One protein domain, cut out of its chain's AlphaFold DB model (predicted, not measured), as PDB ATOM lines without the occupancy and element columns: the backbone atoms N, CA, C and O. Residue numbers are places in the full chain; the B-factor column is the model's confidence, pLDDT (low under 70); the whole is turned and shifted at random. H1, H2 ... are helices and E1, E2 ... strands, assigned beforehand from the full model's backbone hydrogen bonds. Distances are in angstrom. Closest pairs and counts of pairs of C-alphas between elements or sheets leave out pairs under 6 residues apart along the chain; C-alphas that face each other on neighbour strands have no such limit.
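What this domain is: This is residues 9 to 56 of the 60 residues of an uncharacterized protein of Urbifossiella limnaea (UniProt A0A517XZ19). A small two-strand hairpin, E1 and E2, sits in the middle of a loose, elongated chain, with the helix H1 reaching out on one side and the shorter helix H2 on the other. Residues 9 to 17 of H1 stick out free at one end, and so do residues 45 to 51, of which 46 to 51 belong to H2, towards the other. The printed part has 48 residues, with two named helices and two named strands in the order H1, E1, E2, H2; the sheet, E1 - E2, is antiparallel, and the class is mixed, helices and strands. The whole is loose, with a radius of gyration of the C-alphas of 12.5 A, and spans 37 by 24 by 15 A.

Where its parts are: E1 is residues 27 to 30, 9.6 A from first to last C-alpha, and E2 is residues 37 to 41, 11.9 A. H1 is residues 9 to 23, 21.1 A, beginning at C-alpha 9 at (-106.765, 186.279, 38.693). H2 is residues 46 to 55, 14.1 A, ending at C-alpha 55 at (-133.239, 208.666, 47.546).

How they stand to each other: E1 and E2 form a hairpin, antiparallel, with 155 degrees between their directions. N 27 and O 41 are within hydrogen-bond range at 2.8 A, as are N 38 and O 29 at 2.8 A. The closest C-alphas of H1 and E2, those of Asn 21 and Ala 40, are 7.4 A apart. The closest of H1 and E1, those of Asn 21 and Ser 27, are 7.5 A apart. H2 is apart from H1 and from E1. In H1 and H2 every O i to N i+4 pair is within hydrogen-bond range.

The domain as a whole: The two farthest C-alphas, those of Val 9 and Lys 54, are 38.0 A apart. The printed part has no cut. The links H1 to E1 and E2 to H2 are tight, E1 to E2 is short, and no link is long. The mean pLDDT of the printed part is 89.8, and no printed residue is under 70.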
ATOM      1  N   VAL A   9    -106.138 187.316  37.864       97.69
ATOM      2  CA  VAL A   9    -106.765 186.279  38.693       97.69
ATOM      3  C   VAL A   9    -107.945 186.863  39.464       97.69
ATOM      4  O   VAL A   9    -109.044 186.313  39.387       97.69
ATOM      5  N   GLU A  10    -107.740 188.000  40.128       95.19
ATOM      6  CA  GLU A  10    -108.777 188.721  40.876       95.19
ATOM      7  C   GLU A  10    -109.932 189.135  39.959       95.19
ATOM      8  O   GLU A  10    -111.103 188.912  40.271       95.19
ATOM      9  N   ARG A  11    -109.619 189.664  38.768       95.50
ATOM     10  CA  ARG A  11    -110.622 190.041  37.767       95.50
ATOM     11  C   ARG A  11    -111.455 188.839  37.325       95.50
ATOM     12  O   ARG A  11    -112.677 188.943  37.224       95.50
ATOM     13  N   ARG A  12    -110.820 187.698  37.044       97.56
ATOM     14  CA  ARG A  12    -111.519 186.472  36.627       97.56
ATOM     15  C   ARG A  12    -112.419 185.925  37.735       97.56
ATOM     16  O   ARG A  12    -113.540 185.502  37.447       97.56
ATOM     17  N   GLN A  13    -111.949 185.949  38.982       94.75
ATOM     18  CA  GLN A  13    -112.738 185.542  40.148       94.75
ATOM     19  C   GLN A  13    -113.962 186.443  40.325       94.75
ATOM     20  O   GLN A  13    -115.075 185.928  40.434       94.75
ATOM     21  N   LEU A  14    -113.778 187.764  40.244       91.06
ATOM     22  CA  LEU A  14    -114.871 188.730  40.324       91.06
ATOM     23  C   LEU A  14    -115.923 188.486  39.235       91.06
ATOM     24  O   LEU A  14    -117.104 188.370  39.540       91.06
ATOM     25  N   VAL A  15    -115.510 188.342  37.971       94.50
ATOM     26  CA  VAL A  15    -116.448 188.083  36.860       94.50
ATOM     27  C   VAL A  15    -117.222 186.780  37.068       94.50
ATOM     28  O   VAL A  15    -118.419 186.729  36.795       94.50
ATOM     29  N   THR A  16    -116.558 185.732  37.560       95.56
ATOM     30  CA  THR A  16    -117.202 184.437  37.832       95.56
ATOM     31  C   THR A  16    -118.238 184.561  38.947       95.56
ATOM     32  O   THR A  16    -119.357 184.078  38.793       95.56
ATOM     33  N   ALA A  17    -117.902 185.257  40.037       90.62
ATOM     34  CA  ALA A  17    -118.820 185.496  41.145       90.62
ATOM     35  C   ALA A  17    -120.031 186.341  40.717       90.62
ATOM     36  O   ALA A  17    -121.163 185.983  41.024       90.62
ATOM     37  N   LEU A  18    -119.810 187.419  39.954       91.44
ATOM     38  CA  LEU A  18    -120.886 188.284  39.464       91.44
ATOM     39  C   LEU A  18    -121.847 187.540  38.534       91.44
ATOM     40  O   LEU A  18    -123.057 187.693  38.668       91.44
ATOM     41  N   ARG A  19    -121.325 186.698  37.634       94.12
ATOM     42  CA  ARG A  19    -122.161 185.836  36.785       94.12
ATOM     43  C   ARG A  19    -122.954 184.837  37.615       94.12
ATOM     44  O   ARG A  19    -124.162 184.772  37.461       94.12
ATOM     45  N   GLY A  20    -122.307 184.154  38.560       92.94
ATOM     46  CA  GLY A  20    -122.998 183.227  39.456       92.94
ATOM     47  C   GLY A  20    -124.083 183.900  40.302       92.94
ATOM     48  O   GLY A  20    -125.118 183.295  40.564       92.94
ATOM     49  N   ASN A  21    -123.886 185.153  40.715       92.31
ATOM     50  CA  ASN A  21    -124.916 185.930  41.404       92.31
ATOM     51  C   ASN A  21    -126.082 186.267  40.467       92.31
ATOM     52  O   ASN A  21    -127.225 186.039  40.844       92.31
ATOM     53  N   ALA A  22    -125.795 186.728  39.247       90.44
ATOM     54  CA  ALA A  22    -126.815 187.046  38.249       90.44
ATOM     55  C   ALA A  22    -127.642 185.814  37.840       90.44
ATOM     56  O   ALA A  22    -128.866 185.890  37.817       90.44
ATOM     57  N   ASP A  23    -126.991 184.674  37.597       94.19
ATOM     58  CA  ASP A  23    -127.648 183.420  37.206       94.19
ATOM     59  C   ASP A  23    -128.618 182.910  38.285       94.19
ATOM     60  O   ASP A  23    -129.618 182.264  37.979       94.19
ATOM     61  N   ARG A  24    -128.333 183.213  39.557       93.12
ATOM     62  CA  ARG A  24    -129.177 182.865  40.711       93.12
ATOM     63  C   ARG A  24    -130.189 183.950  41.083       93.12
ATOM     64  O   ARG A  24    -130.980 183.729  41.988       93.12
ATOM     65  N   GLY A  25    -130.154 185.111  40.428       91.19
ATOM     66  CA  GLY A  25    -131.005 186.251  40.776       91.19
ATOM     67  C   GLY A  25    -130.652 186.924  42.108       91.19
ATOM     68  O   GLY A  25    -131.510 187.570  42.697       91.19
ATOM     69  N   LEU A  26    -129.410 186.792  42.590       92.56
ATOM     70  CA  LEU A  26    -128.992 187.407  43.851       92.56
ATOM     71  C   LEU A  26    -128.832 188.922  43.711       92.56
ATOM     72  O   LEU A  26    -128.184 189.417  42.783       92.56
ATOM     73  N   SER A  27    -129.318 189.649  44.708       90.56
ATOM     74  CA  SER A  27    -129.085 191.082  44.862       90.56
ATOM     75  C   SER A  27    -127.690 191.350  45.422       90.56
ATOM     76  O   SER A  27    -127.276 190.718  46.393       90.56
ATOM     77  N   LEU A  28    -126.961 192.301  44.831       90.25
ATOM     78  CA  LEU A  28    -125.658 192.745  45.334       90.25
ATOM     79  C   LEU A  28    -125.859 193.872  46.350       90.25
ATOM     80  O   LEU A  28    -126.357 194.942  46.007       90.25
ATOM     81  N   LEU A  29    -125.446 193.638  47.591       89.12
ATOM     82  CA  LEU A  29    -125.548 194.611  48.669       89.12
ATOM     83  C   LEU A  29    -124.339 195.547  48.642       89.12
ATOM     84  O   LEU A  29    -123.193 195.095  48.560       89.12
ATOM     85  N   MET A  30    -124.600 196.850  48.735       87.69
ATOM     86  CA  MET A  30    -123.575 197.891  48.788       87.69
ATOM     87  C   MET A  30    -123.795 198.792  50.002       87.69
ATOM     88  O   MET A  30    -124.936 199.134  50.324       87.69
ATOM     89  N   ASP A  31    -122.710 199.203  50.652       86.50
ATOM     90  CA  ASP A  31    -122.758 200.211  51.703       86.50
ATOM     91  C   ASP A  31    -123.173 201.553  51.087       86.50
ATOM     92  O   ASP A  31    -122.629 202.015  50.081       86.50
ATOM     93  N   ARG A  32    -124.180 202.192  51.680       82.50
ATOM     94  CA  ARG A  32    -124.778 203.417  51.126       82.50
ATOM     95  C   ARG A  32    -123.881 204.649  51.272       82.50
ATOM     96  O   ARG A  32    -124.134 205.651  50.611       82.50
ATOM     97  N   ARG A  33    -122.891 204.621  52.167       85.12
ATOM     98  CA  ARG A  33    -122.009 205.753  52.479       85.12
ATOM     99  C   ARG A  33    -120.792 205.776  51.572       85.12
ATOM    100  O   ARG A  33    -120.390 206.855  51.145       85.12
ATOM    101  N   ASP A  34    -120.209 204.611  51.306       87.38
ATOM    102  CA  ASP A  34    -118.936 204.506  50.586       87.38
ATOM    103  C   ASP A  34    -118.964 203.577  49.367       87.38
ATOM    104  O   ASP A  34    -117.922 203.374  48.745       87.38
ATOM    105  N   THR A  35    -120.144 203.046  49.023       81.88
ATOM    106  CA  THR A  35    -120.382 202.130  47.896       81.88
ATOM    107  C   THR A  35    -119.511 200.873  47.929       81.88
ATOM    108  O   THR A  35    -119.319 200.206  46.911       81.88
ATOM    109  N   SER A  36    -119.003 200.497  49.104       83.25
ATOM    110  CA  SER A  36    -118.294 199.235  49.274       83.25
ATOM    111  C   SER A  36    -119.246 198.046  49.148       83.25
ATOM    112  O   SER A  36    -120.432 198.119  49.459       83.25
ATOM    113  N   PHE A  37    -118.735 196.924  48.646       85.88
ATOM    114  CA  PHE A  37    -119.517 195.698  48.521       85.88
ATOM    115  C   PHE A  37    -119.706 195.034  49.892       85.88
ATOM    116  O   PHE A  37    -118.726 194.760  50.583       85.88
ATOM    117  N   MET A  38    -120.953 194.731  50.257       88.69
ATOM    118  CA  MET A  38    -121.316 194.133  51.549       88.69
ATOM    119  C   MET A  38    -121.716 192.654  51.465       88.69
ATOM    120  O   MET A  38    -121.783 191.984  52.493       88.69
ATOM    121  N   GLY A  39    -121.972 192.124  50.266       88.38
ATOM    122  CA  GLY A  39    -122.364 190.728  50.071       88.38
ATOM    123  C   GLY A  39    -123.445 190.549  49.012       88.38
ATOM    124  O   GLY A  39    -123.769 191.473  48.269       88.38
ATOM    125  N   ALA A  40    -123.997 189.342  48.931       91.25
ATOM    126  CA  ALA A  40    -125.127 189.030  48.066       91.25
ATOM    127  C   ALA A  40    -126.245 188.368  48.879       91.25
ATOM    128  O   ALA A  40    -125.950 187.615  49.808       91.25
ATOM    129  N   ALA A  41    -127.496 188.645  48.525       91.88
ATOM    130  CA  ALA A  41    -128.681 188.104  49.188       91.88
ATOM    131  C   ALA A  41    -129.719 187.644  48.157       91.88
ATOM    132  O   ALA A  41    -129.815 188.233  47.080       91.88
ATOM    133  N   ASP A  42    -130.488 186.605  48.490       89.62
ATOM    134  CA  ASP A  42    -131.606 186.131  47.659       89.62
ATOM    135  C   ASP A  42    -132.738 187.167  47.592       89.62
ATOM    136  O   ASP A  42    -133.339 187.369  46.541       89.62
ATOM    137  N   GLU A  43    -132.996 187.865  48.700       87.75
ATOM    138  CA  GLU A  43    -134.077 188.840  48.823       87.75
ATOM    139  C   GLU A  43    -133.588 190.093  49.557       87.75
ATOM    140  O   GLU A  43    -132.804 190.016  50.507       87.75
ATOM    141  N   VAL A  44    -134.047 191.258  49.096       87.44
ATOM    142  CA  VAL A  44    -133.816 192.554  49.743       87.44
ATOM    143  C   VAL A  44    -135.158 193.032  50.288       87.44
ATOM    144  O   VAL A  44    -136.122 193.034  49.525       87.44
ATOM    145  N   PRO A  45    -135.244 193.459  51.561       90.62
ATOM    146  CA  PRO A  45    -136.499 193.941  52.122       90.62
ATOM    147  C   PRO A  45    -137.084 195.103  51.309       90.62
ATOM    148  O   PRO A  45    -136.369 196.049  50.966       90.62
ATOM    149  N   ASP A  46    -138.397 195.082  51.075       91.00
ATOM    150  CA  ASP A  46    -139.111 196.116  50.309       91.00
ATOM    151  C   ASP A  46    -138.834 197.534  50.824       91.00
ATOM    152  O   ASP A  46    -138.691 198.478  50.048       91.00
ATOM    153  N   GLU A  47    -138.716 197.699  52.140       91.62
ATOM    154  CA  GLU A  47    -138.416 198.981  52.782       91.62
ATOM    155  C   GLU A  47    -137.078 199.566  52.313       91.62
ATOM    156  O   GLU A  47    -136.965 200.775  52.093       91.62
ATOM    157  N   GLU A  48    -136.075 198.712  52.104       85.75
ATOM    158  CA  GLU A  48    -134.767 199.117  51.595       85.75
ATOM    159  C   GLU A  48    -134.832 199.499  50.117       85.75
ATOM    160  O   GLU A  48    -134.233 200.501  49.716       85.75
ATOM    161  N   VAL A  49    -135.608 198.755  49.325       87.94
ATOM    162  CA  VAL A  49    -135.859 199.065  47.909       87.94
ATOM    163  C   VAL A  49    -136.572 200.412  47.781       87.94
ATOM    164  O   VAL A  49    -136.142 201.284  47.025       87.94
ATOM    165  N   ILE A  50    -137.625 200.631  48.570       89.56
ATOM    166  CA  ILE A  50    -138.395 201.880  48.590       89.56
ATOM    167  C   ILE A  50    -137.512 203.054  49.019       89.56
ATOM    168  O   ILE A  50    -137.580 204.126  48.412       89.56
ATOM    169  N   ALA A  51    -136.684 202.879  50.052       87.69
ATOM    170  CA  ALA A  51    -135.760 203.913  50.504       87.69
ATOM    171  C   ALA A  51    -134.748 204.284  49.410       87.69
ATOM    172  O   ALA A  51    -134.508 205.472  49.183       87.69
ATOM    173  N   ALA A  52    -134.211 203.292  48.692       84.56
ATOM    174  CA  ALA A  52    -133.308 203.520  47.569       84.56
ATOM    175  C   ALA A  52    -133.992 204.305  46.439       84.56
ATOM    176  O   ALA A  52    -133.449 205.315  45.992       84.56
ATOM    177  N   ILE A  53    -135.211 203.924  46.041       87.12
ATOM    178  CA  ILE A  53    -135.983 204.634  45.005       87.12
ATOM    179  C   ILE A  53    -136.237 206.091  45.413       87.12
ATOM    180  O   ILE A  53    -135.996 207.001  44.625       87.12
ATOM    181  N   LYS A  54    -136.673 206.331  46.656       86.94
ATOM    182  CA  LYS A  54    -136.940 207.688  47.173       86.94
ATOM    183  C   LYS A  54    -135.687 208.557  47.293       86.94
ATOM    184  O   LYS A  54    -135.807 209.779  47.320       86.94
ATOM    185  N   SER A  55    -134.509 207.946  47.421       82.69
ATOM    186  CA  SER A  55    -133.239 208.666  47.546       82.69
ATOM    187  C   SER A  55    -132.758 209.276  46.228       82.69
ATOM    188  O   SER A  55    -131.934 210.189  46.253       82.69
ATOM    189  N   VAL A  56    -133.280 208.806  45.090       83.00
ATOM    190  CA  VAL A  56    -132.983 209.375  43.775       83.00
ATOM    191  C   VAL A  56    -133.767 210.683  43.633       83.00
ATOM    192  O   VAL A  56    -134.999 210.652  43.653       83.00
TER     193      VAL A  56